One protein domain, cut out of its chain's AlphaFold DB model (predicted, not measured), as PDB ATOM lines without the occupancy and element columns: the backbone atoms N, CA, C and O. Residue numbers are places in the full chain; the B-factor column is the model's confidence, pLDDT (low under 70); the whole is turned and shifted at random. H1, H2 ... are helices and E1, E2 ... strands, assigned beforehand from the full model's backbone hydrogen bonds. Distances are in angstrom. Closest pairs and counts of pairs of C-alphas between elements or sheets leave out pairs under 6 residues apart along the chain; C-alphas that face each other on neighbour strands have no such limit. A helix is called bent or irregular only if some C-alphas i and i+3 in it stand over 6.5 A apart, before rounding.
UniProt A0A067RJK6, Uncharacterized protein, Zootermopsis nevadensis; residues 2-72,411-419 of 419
ATOM      1  N   CYS A   2     204.940 189.696 141.973       72.88
ATOM      2  CA  CYS A   2     206.281 190.036 141.484       72.88
ATOM      3  C   CYS A   2     207.023 188.748 141.103       72.88
ATOM      4  O   CYS A   2     206.958 187.777 141.849       72.88
ATOM      5  N   ASP A   3     207.699 188.737 139.961       76.62
ATOM      6  CA  ASP A   3     208.628 187.669 139.568       76.62
ATOM      7  C   ASP A   3     209.973 187.819 140.307       76.62
ATOM      8  O   ASP A   3     210.240 188.851 140.927       76.62
ATOM      9  N   THR A   4     210.826 186.801 140.224       81.06
ATOM     10  CA  THR A   4     212.207 186.757 140.733       81.06
ATOM     11  C   THR A   4     213.066 187.931 140.253       81.06
ATOM     12  O   THR A   4     213.921 188.413 140.990       81.06
ATOM     13  N   GLU A   5     212.787 188.462 139.059       88.69
ATOM     14  CA  GLU A   5     213.427 189.664 138.502       88.69
ATOM     15  C   GLU A   5     212.812 190.989 139.008       88.69
ATOM     16  O   GLU A   5     213.166 192.070 138.540       88.69
ATOM     17  N   GLY A   6     211.835 190.942 139.920       86.31
ATOM     18  CA  GLY A   6     211.119 192.114 140.435       86.31
ATOM     19  C   GLY A   6     210.068 192.693 139.479       86.31
ATOM     20  O   GLY A   6     209.458 193.726 139.772       86.31
ATOM     21  N   ARG A   7     209.816 192.041 138.337       86.56
ATOM     22  CA  ARG A   7     208.771 192.449 137.385       86.56
ATOM     23  C   ARG A   7     207.390 192.223 137.985       86.56
ATOM     24  O   ARG A   7     207.103 191.151 138.511       86.56
ATOM     25  N   ARG A   8     206.524 193.232 137.891       82.00
ATOM     26  CA  ARG A   8     205.157 193.181 138.420       82.00
ATOM     27  C   ARG A   8     204.195 192.688 137.350       82.00
ATOM     28  O   ARG A   8     204.064 193.313 136.304       82.00
ATOM     29  N   PHE A   9     203.476 191.622 137.666       80.06
ATOM     30  CA  PHE A   9     202.398 191.081 136.855       80.06
ATOM     31  C   PHE A   9     201.059 191.324 137.544       80.06
ATOM     32  O   PHE A   9     200.864 190.997 138.723       80.06
ATOM     33  N   THR A  10     200.132 191.905 136.794       83.56
ATOM     34  CA  THR A  10     198.716 191.989 137.148       83.56
ATOM     35  C   THR A  10     197.984 190.854 136.454       83.56
ATOM     36  O   THR A  10     197.952 190.806 135.227       83.56
ATOM     37  N   HIS A  11     197.390 189.955 137.235       84.88
ATOM     38  CA  HIS A  11     196.479 188.944 136.713       84.88
ATOM     39  C   HIS A  11     195.050 189.433 136.901       84.88
ATOM     40  O   HIS A  11     194.650 189.784 138.010       84.88
ATOM     41  N   ALA A  12     194.299 189.478 135.806       92.44
ATOM     42  CA  ALA A  12     192.863 189.686 135.843       92.44
ATOM     43  C   ALA A  12     192.175 188.320 135.807       92.44
ATOM     44  O   ALA A  12     192.567 187.448 135.028       92.44
ATOM     45  N   CYS A  13     191.152 188.145 136.638       95.50
ATOM     46  CA  CYS A  13     190.336 186.942 136.590       95.50
ATOM     47  C   CYS A  13     189.492 186.896 135.299       95.50
ATOM     48  O   CYS A  13     189.095 187.953 134.792       95.50
ATOM     49  N   PRO A  14     189.211 185.699 134.747       95.94
ATOM     50  CA  PRO A  14     188.276 185.531 133.636       95.94
ATOM     51  C   PRO A  14     186.881 186.115 133.914       95.94
ATOM     52  O   PRO A  14     186.489 186.352 135.059       95.94
ATOM     53  N   LYS A  15     186.076 186.299 132.858       93.94
ATOM     54  CA  LYS A  15     184.689 186.777 133.001       93.94
ATOM     55  C   LYS A  15     183.881 185.834 133.909       93.94
ATOM     56  O   LYS A  15     184.035 184.621 133.819       93.94
ATOM     57  N   ALA A  16     183.007 186.407 134.743       92.31
ATOM     58  CA  ALA A  16     182.183 185.707 135.743       92.31
ATOM     59  C   ALA A  16     182.957 184.996 136.877       92.31
ATOM     60  O   ALA A  16     182.380 184.192 137.614       92.31
ATOM     61  N   THR A  17     184.238 185.326 137.056       96.44
ATOM     62  CA  THR A  17     185.028 184.911 138.221       96.44
ATOM     63  C   THR A  17     185.537 186.132 138.980       96.44
ATOM     64  O   THR A  17     185.728 187.204 138.400       96.44
ATOM     65  N   LEU A  18     185.726 185.974 140.283       95.06
ATOM     66  CA  LEU A  18     186.289 186.966 141.186       95.06
ATOM     67  C   LEU A  18     187.544 186.394 141.837       95.06
ATOM     68  O   LEU A  18     187.705 185.183 141.971       95.06
ATOM     69  N   PHE A  19     188.451 187.279 142.235       95.00
ATOM     70  CA  PHE A  19     189.662 186.859 142.920       95.00
ATOM     71  C   PHE A  19     189.357 186.519 144.375       95.00
ATOM     72  O   PHE A  19     188.911 187.372 145.144       95.00
ATOM     73  N   GLN A  20     189.630 185.277 144.747       95.12
ATOM     74  CA  GLN A  20     189.483 184.784 146.100       95.12
ATOM     75  C   GLN A  20     190.802 184.942 146.854       95.12
ATOM     76  O   GLN A  20     191.717 184.130 146.732       95.12
ATOM     77  N   GLN A  21     190.868 185.995 147.665       93.50
ATOM     78  CA  GLN A  21     192.053 186.409 148.417       93.50
ATOM     79  C   GLN A  21     192.635 185.309 149.324       93.50
ATOM     80  O   GLN A  21     193.850 185.209 149.452       93.50
ATOM     81  N   ARG A  22     191.786 184.456 149.901       90.00
ATOM     82  CA  ARG A  22     192.197 183.379 150.813       90.00
ATOM     83  C   ARG A  22     193.029 182.279 150.159       90.00
ATOM     84  O   ARG A  22     194.031 181.842 150.707       90.00
ATOM     85  N   MET A  23     192.584 181.822 148.992       90.69
ATOM     86  CA  MET A  23     193.234 180.742 148.244       90.69
ATOM     87  C   MET A  23     194.155 181.269 147.141       90.69
ATOM     88  O   MET A  23     194.866 180.489 146.517       90.69
ATOM     89  N   MET A  24     194.144 182.584 146.892       91.19
ATOM     90  CA  MET A  24     194.899 183.244 145.825       91.19
ATOM     91  C   MET A  24     194.549 182.725 144.416       91.19
ATOM     92  O   MET A  24     195.391 182.724 143.519       91.19
ATOM     93  N   ILE A  25     193.293 182.314 144.206       92.69
ATOM     94  CA  ILE A  25     192.769 181.816 142.923       92.69
ATOM     95  C   ILE A  25     191.632 182.701 142.402       92.69
ATOM     96  O   ILE A  25     191.061 183.501 143.137       92.69
ATOM     97  N   CYS A  26     191.279 182.545 141.128       95.69
ATOM     98  CA  CYS A  26     190.030 183.079 140.593       95.69
ATOM     99  C   CYS A  26     188.942 182.010 140.724       95.69
ATOM    100  O   CYS A  26     189.081 180.943 140.131       95.69
ATOM    101  N   ASP A  27     187.882 182.304 141.471       95.81
ATOM    102  CA  ASP A  27     186.740 181.405 141.667       95.81
ATOM    103  C   ASP A  27     185.447 182.075 141.179       95.81
ATOM    104  O   ASP A  27     185.406 183.274 140.887       95.81
ATOM    105  N   HIS A  28     184.377 181.309 141.023       95.12
ATOM    106  CA  HIS A  28     183.089 181.822 140.589       95.12
ATOM    107  C   HIS A  28     182.571 182.906 141.538       95.12
ATOM    108  O   HIS A  28     182.694 182.813 142.756       95.12
ATOM    109  N   TRP A  29     181.942 183.937 140.973       93.94
ATOM    110  CA  TRP A  29     181.514 185.122 141.725       93.94
ATOM    111  C   TRP A  29     180.622 184.820 142.944       93.94
ATOM    112  O   TRP A  29     180.683 185.548 143.927       93.94
ATOM    113  N   TYR A  30     179.832 183.742 142.909       93.38
ATOM    114  CA  TYR A  30     178.952 183.321 144.010       93.38
ATOM    115  C   TYR A  30     179.668 182.518 145.114       93.38
ATOM    116  O   TYR A  30     179.083 182.257 146.163       93.38
ATOM    117  N   MET A  31     180.918 182.108 144.888       92.69
ATOM    118  CA  MET A  31     181.771 181.445 145.886       92.69
ATOM    119  C   MET A  31     182.709 182.425 146.594       92.69
ATOM    120  O   MET A  31     183.267 182.113 147.643       92.69
ATOM    121  N   VAL A  32     182.863 183.637 146.055       92.62
ATOM    122  CA  VAL A  32     183.755 184.654 146.609       92.62
ATOM    123  C   VAL A  32     182.964 185.660 147.434       92.62
ATOM    124  O   VAL A  32     182.187 186.454 146.910       92.62
ATOM    125  N   ASN A  33     183.218 185.688 148.740       93.12
ATOM    126  CA  ASN A  33     182.711 186.742 149.610       93.12
ATOM    127  C   ASN A  33     183.703 187.919 149.651       93.12
ATOM    128  O   ASN A  33     184.636 187.917 150.457       93.12
ATOM    129  N   CYS A  34     183.502 188.937 148.801       90.94
ATOM    130  CA  CYS A  34     184.390 190.110 148.761       90.94
ATOM    131  C   CYS A  34     184.466 190.845 150.119       90.94
ATOM    132  O   CYS A  34     185.523 191.387 150.436       90.94
ATOM    133  N   ASN A  35     183.415 190.814 150.951       93.75
ATOM    134  CA  ASN A  35     183.421 191.474 152.266       93.75
ATOM    135  C   ASN A  35     184.380 190.795 153.256       93.75
ATOM    136  O   ASN A  35     184.940 191.457 154.124       93.75
ATOM    137  N   ASN A  36     184.602 189.487 153.112       90.94
ATOM    138  CA  ASN A  36     185.536 188.760 153.972       90.94
ATOM    139  C   ASN A  36     186.990 188.878 153.506       90.94
ATOM    140  O   ASN A  36     187.886 188.616 154.300       90.94
ATOM    141  N   SER A  37     187.235 189.328 152.271       90.75
ATOM    142  CA  SER A  37     188.572 189.308 151.664       90.75
ATOM    143  C   SER A  37     189.641 190.068 152.459       90.75
ATOM    144  O   SER A  37     190.794 189.646 152.465       90.75
ATOM    145  N   GLU A  38     189.279 191.142 153.169       91.12
ATOM    146  CA  GLU A  38     190.218 191.907 154.004       91.12
ATOM    147  C   GLU A  38     190.783 191.085 155.172       91.12
ATOM    148  O   GLU A  38     191.946 191.248 155.542       91.12
ATOM    149  N   HIS A  39     189.995 190.154 155.714       93.19
ATOM    150  CA  HIS A  39     190.429 189.269 156.798       93.19
ATOM    151  C   HIS A  39     191.462 188.244 156.309       93.19
ATOM    152  O   HIS A  39     192.313 187.801 157.078       93.19
ATOM    153  N   ASP A  40     191.440 187.940 155.012       92.81
ATOM    154  CA  ASP A  40     192.341 186.994 154.360       92.81
ATOM    155  C   ASP A  40     193.631 187.660 153.838       92.81
ATOM    156  O   ASP A  40     194.437 187.028 153.152       92.81
ATOM    157  N   TYR A  41     193.885 188.941 154.140       92.00
ATOM    158  CA  TYR A  41     195.114 189.627 153.703       92.00
ATOM    159  C   TYR A  41     196.384 189.042 154.320       92.00
ATOM    160  O   TYR A  41     197.466 189.198 153.749       92.00
ATOM    161  N   SER A  42     196.266 188.328 155.438       91.31
ATOM    162  CA  SER A  42     197.358 187.547 156.025       91.31
ATOM    163  C   SER A  42     197.904 186.489 155.057       91.31
ATOM    164  O   SER A  42     199.108 186.231 155.072       91.31
ATOM    165  N   ALA A  43     197.077 185.962 154.142       90.25
ATOM    166  CA  ALA A  43     197.499 185.009 153.116       90.25
ATOM    167  C   ALA A  43     198.536 185.603 152.144       90.25
ATOM    168  O   ALA A  43     199.359 184.870 151.595       90.25
ATOM    169  N   ASN A  44     198.588 186.934 151.987       88.62
ATOM    170  CA  ASN A  44     199.608 187.585 151.159       88.62
ATOM    171  C   ASN A  44     201.030 187.366 151.692       88.62
ATOM    172  O   ASN A  44     201.979 187.359 150.911       88.62
ATOM    173  N   LEU A  45     201.182 187.160 153.005       89.94
ATOM    174  CA  LEU A  45     202.478 186.883 153.631       89.94
ATOM    175  C   LEU A  45     203.000 185.481 153.289       89.94
ATOM    176  O   LEU A  45     204.193 185.220 153.444       89.94
ATOM    177  N   LEU A  46     202.118 184.587 152.839       89.81
ATOM    178  CA  LEU A  46     202.441 183.209 152.473       89.81
ATOM    179  C   LEU A  46     202.849 183.080 151.001       89.81
ATOM    180  O   LEU A  46     203.361 182.039 150.593       89.81
ATOM    181  N   ILE A  47     202.688 184.134 150.196       86.44
ATOM    182  CA  ILE A  47     203.106 184.111 148.793       86.44
ATOM    183  C   ILE A  47     204.628 183.946 148.725       86.44
ATOM    184  O   ILE A  47     205.381 184.730 149.295       86.44
ATOM    185  N   GLY A  48     205.075 182.909 148.018       85.81
ATOM    186  CA  GLY A  48     206.491 182.545 147.918       85.81
ATOM    187  C   GLY A  48     206.986 181.608 149.025       85.81
ATOM    188  O   GLY A  48     208.124 181.149 148.948       85.81
ATOM    189  N   GLN A  49     206.157 181.266 150.018       90.19
ATOM    190  CA  GLN A  49     206.487 180.263 151.035       90.19
ATOM    191  C   GLN A  49     206.004 178.883 150.578       90.19
ATOM    192  O   GLN A  49     204.895 178.468 150.893       90.19
ATOM    193  N   HIS A  50     206.846 178.176 149.822       84.56
ATOM    194  CA  HIS A  50     206.475 176.927 149.141       84.56
ATOM    195  C   HIS A  50     206.007 175.800 150.085       84.56
ATOM    196  O   HIS A  50     205.243 174.931 149.673       84.56
ATOM    197  N   ASP A  51     206.433 175.840 151.351       91.38
ATOM    198  CA  ASP A  51     206.158 174.792 152.342       91.38
ATOM    199  C   ASP A  51     204.974 175.111 153.262       91.38
ATOM    200  O   ASP A  51     204.648 174.320 154.150       91.38
ATOM    201  N   LYS A  52     204.334 176.275 153.099       89.12
ATOM    202  CA  LYS A  52     203.197 176.664 153.933       89.12
ATOM    203  C   LYS A  52     201.929 176.734 153.092       89.12
ATOM    204  O   LYS A  52     201.867 177.550 152.174       89.12
ATOM    205  N   PRO A  53     200.909 175.917 153.396       87.38
ATOM    206  CA  PRO A  53     199.630 176.039 152.715       87.38
ATOM    207  C   PRO A  53     199.019 177.417 153.008       87.38
ATOM    208  O   PRO A  53     199.176 177.951 154.105       87.38
ATOM    209  N   PHE A  54     198.308 177.988 152.031       88.50
ATOM    210  CA  PHE A  54     197.648 179.297 152.174       88.50
ATOM    211  C   PHE A  54     196.546 179.316 153.243       88.50
ATOM    212  O   PHE A  54     196.159 180.380 153.714       88.50
ATOM    213  N   MET A  55     196.050 178.141 153.625       85.00
ATOM    214  CA  MET A  55     195.039 177.946 154.656       85.00
ATOM    215  C   MET A  55     195.532 176.888 155.634       85.00
ATOM    216  O   MET A  55     196.185 175.922 155.228       85.00
ATOM    217  N   SER A  56     195.193 177.044 156.912       85.88
ATOM    218  CA  SER A  56     195.463 175.988 157.883       85.88
ATOM    219  C   SER A  56     194.533 174.780 157.644       85.88
ATOM    220  O   SER A  56     193.450 174.930 157.065       85.88
ATOM    221  N   PRO A  57     194.924 173.566 158.065       84.69
ATOM    222  CA  PRO A  57     194.093 172.369 157.916       84.69
ATOM    223  C   PRO A  57     192.720 172.488 158.593       84.69
ATOM    224  O   PRO A  57     191.722 171.995 158.073       84.69
ATOM    225  N   GLU A  58     192.649 173.173 159.735       86.75
ATOM    226  CA  GLU A  58     191.414 173.395 160.502       86.75
ATOM    227  C   GLU A  58     190.424 174.264 159.720       86.75
ATOM    228  O   GLU A  58     189.205 174.124 159.783       86.75
ATOM    229  N   GLU A  59     190.989 175.157 158.929       81.00
ATOM    230  CA  GLU A  59     190.321 176.198 158.190       81.00
ATOM    231  C   GLU A  59     189.670 175.696 156.888       81.00
ATOM    232  O   GLU A  59     188.737 176.330 156.384       81.00
ATOM    233  N   HIS A  60     190.118 174.550 156.361       75.38
ATOM    234  CA  HIS A  60     189.516 173.875 155.206       75.38
ATOM    235  C   HIS A  60     188.106 173.342 155.485       75.38
ATOM    236  O   HIS A  60     187.284 173.264 154.571       75.38
ATOM    237  N   LEU A  61     187.784 173.011 156.738       71.62
ATOM    238  CA  LEU A  61     186.523 172.340 157.068       71.62
ATOM    239  C   LEU A  61     185.297 173.268 157.042       71.62
ATOM    240  O   LEU A  61     184.161 172.799 157.029       71.62
ATOM    241  N   HIS A  62     185.501 174.585 157.048       66.75
ATOM    242  CA  HIS A  62     184.428 175.563 157.247       66.75
ATOM    243  C   HIS A  62     183.985 176.303 155.980       66.75
ATOM    244  O   HIS A  62     183.198 177.239 156.096       66.75
ATOM    245  N   HIS A  63     184.485 175.955 154.788       61.66
ATOM    246  CA  HIS A  63     184.436 176.895 153.653       61.66
ATOM    247  C   HIS A  63     183.863 176.409 152.326       61.66
ATOM    248  O   HIS A  63     183.835 177.175 151.369       61.66
ATOM    249  N   HIS A  64     183.283 175.214 152.276       57.56
ATOM    250  CA  HIS A  64     182.456 174.819 151.130       57.56
ATOM    251  C   HIS A  64     180.976 175.176 151.293       57.56
ATOM    252  O   HIS A  64     180.133 174.628 150.587       57.56
ATOM    253  N   THR A  65     180.628 176.093 152.198       59.88
ATOM    254  CA  THR A  65     179.282 176.660 152.213       59.88
ATOM    255  C   THR A  65     179.202 177.733 151.123       59.88
ATOM    256  O   THR A  65     179.814 178.791 151.274       59.88
ATOM    257  N   PRO A  66     178.493 177.489 150.002       59.25
ATOM    258  CA  PRO A  66     178.256 178.537 149.017       59.25
ATOM    259  C   PRO A  66     177.656 179.760 149.706       59.25
ATOM    260  O   PRO A  66     176.854 179.625 150.637       59.25
ATOM    261  N   VAL A  67     178.010 180.957 149.233       58.56
ATOM    262  CA  VAL A  67     177.315 182.172 149.651       58.56
ATOM    263  C   VAL A  67     175.895 182.066 149.097       58.56
ATOM    264  O   VAL A  67     175.638 182.351 147.929       58.56
ATOM    265  N   TYR A  68     174.965 181.575 149.914       50.94
ATOM    266  CA  TYR A  68     173.560 181.483 149.545       50.94
ATOM    267  C   TYR A  68     172.990 182.901 149.446       50.94
ATOM    268  O   TYR A  68     172.498 183.459 150.421       50.94
ATOM    269  N   PHE A  69     173.034 183.484 148.249       48.00
ATOM    270  CA  PHE A  69     172.438 184.788 147.942       48.00
ATOM    271  C   PHE A  69     170.906 184.732 147.768       48.00
ATOM    272  O   PHE A  69     170.304 185.648 147.219       48.00
ATOM    273  N   PHE A  70     170.257 183.665 148.245       39.19
ATOM    274  CA  PHE A  70     168.802 183.546 148.279       39.19
ATOM    275  C   PHE A  70     168.281 183.835 149.686       39.19
ATOM    276  O   PHE A  70     167.678 182.981 150.333       39.19
ATOM    277  N   THR A  71     168.457 185.066 150.161       40.47
ATOM    278  CA  THR A  71     167.399 185.639 150.989       40.47
ATOM    279  C   THR A  71     166.255 185.962 150.040       40.47
ATOM    280  O   THR A  71     166.189 187.023 149.425       40.47
ATOM    281  N   THR A  72     165.344 185.001 149.881       42.91
ATOM    282  CA  THR A  72     163.968 185.324 149.524       42.91
ATOM    283  C   THR A  72     163.557 186.474 150.426       42.91
ATOM    284  O   THR A  72     163.573 186.360 151.651       42.91
ATOM    285  N   ARG A 411     183.759 197.640 143.355       42.78
ATOM    286  CA  ARG A 411     184.539 196.915 142.335       42.78
ATOM    287  C   ARG A 411     185.486 195.912 142.990       42.78
ATOM    288  O   ARG A 411     186.501 196.304 143.551       42.78
ATOM    289  N   CYS A 412     185.184 194.615 142.873       40.34
ATOM    290  CA  CYS A 412     186.066 193.519 143.301       40.34
ATOM    291  C   CYS A 412     187.263 193.358 142.333       40.34
ATOM    292  O   CYS A 412     187.439 192.312 141.711       40.34
ATOM    293  N   GLN A 413     188.072 194.405 142.154       39.34
ATOM    294  CA  GLN A 413     189.364 194.307 141.471       39.34
ATOM    295  C   GLN A 413     190.477 194.193 142.520       39.34
ATOM    296  O   GLN A 413     190.675 195.133 143.293       39.34
ATOM    297  N   PRO A 414     191.221 193.074 142.566       41.62
ATOM    298  CA  PRO A 414     192.278 192.901 143.548       41.62
ATOM    299  C   PRO A 414     193.508 193.731 143.157       41.62
ATOM    300  O   PRO A 414     194.087 193.560 142.084       41.62
ATOM    301  N   CYS A 415     193.949 194.612 144.050       36.34
ATOM    302  CA  CYS A 415     195.289 195.194 144.009       36.34
ATOM    303  C   CYS A 415     196.106 194.595 145.156       36.34
ATOM    304  O   CYS A 415     196.218 195.186 146.223       36.34
ATOM    305  N   VAL A 416     196.671 193.405 144.942       40.09
ATOM    306  CA  VAL A 416     197.595 192.798 145.908       40.09
ATOM    307  C   VAL A 416     198.972 193.452 145.765       40.09
ATOM    308  O   VAL A 416     199.621 193.328 144.721       40.09
ATOM    309  N   ILE A 417     199.435 194.133 146.818       34.16
ATOM    310  CA  ILE A 417     200.831 194.562 146.966       34.16
ATOM    311  C   ILE A 417     201.571 193.462 147.728       34.16
ATOM    312  O   ILE A 417     201.328 193.260 148.913       34.16
ATOM    313  N   ILE A 418     202.488 192.777 147.048       35.34
ATOM    314  CA  ILE A 418     203.470 191.892 147.684       35.34
ATOM    315  C   ILE A 418     204.699 192.754 147.978       35.34
ATOM    316  O   ILE A 418     205.203 193.413 147.061       35.34
ATOM    317  N   ARG A 419     205.116 192.815 149.245       30.11
ATOM    318  CA  ARG A 419     206.365 193.461 149.666       30.11
ATOM    319  C   ARG A 419     207.500 192.461 149.696       30.11
ATOM    320  O   ARG A 419     207.249 191.344 150.194       30.11
TER     321      ARG A 419
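Overview. This is residues 2 to 72 and 411 to 419 of the 419 residues of an uncharacterized protein of Zootermopsis nevadensis (UniProt A0A067RJK6). With little regular structure, the model is a small strand hairpin, E1 and E2, near one irregular helix, H1, with loose chain reaching to opposite ends: residues 2 to 16 one way, residues 63 to 72 the other. Residues 56 to 62, with short H2, stick out. The 80 printed residues, 26 in named elements, run E1, E2, H1, H2: mixed, elongated at 51 by 31 by 18 A, only just compact, close to loose, radius of gyration of the C-alphas 13.9 A.

Along the chain. E1 is residues 17 to 20, from C-alpha 17 at (185.028, 184.911, 138.221); E2 is 25 to 28. H1, residues 34 to 46, spans 19.7 A and is irregular: C-alphas 39 and 42 are 7.2 A apart. H2, residues 58 to 62, ends at (184.428, 175.563, 157.247).

Arrangement. E1 and E2 are antiparallel at 134 degrees; N 18 and O 27 are 2.8 A apart, within hydrogen-bond range. The closest C-alphas of E1 and H1, Gln 20 and Ser 37, are 7.2 A apart. H1 and H2 are apart. Of O i to N i+4 pairs, H1 has 0 of 9 within range and H2 0 of 1; of i+3 pairs, 8 of 10 and 0 of 2.

Size, cuts and confidence. Residues 73 to 410 are not printed; C-alphas 72 and 411 are 24.7 A apart. The H1 to H2 link is long. Residues 62 to 72 and 411 to 419 have pLDDT under 70.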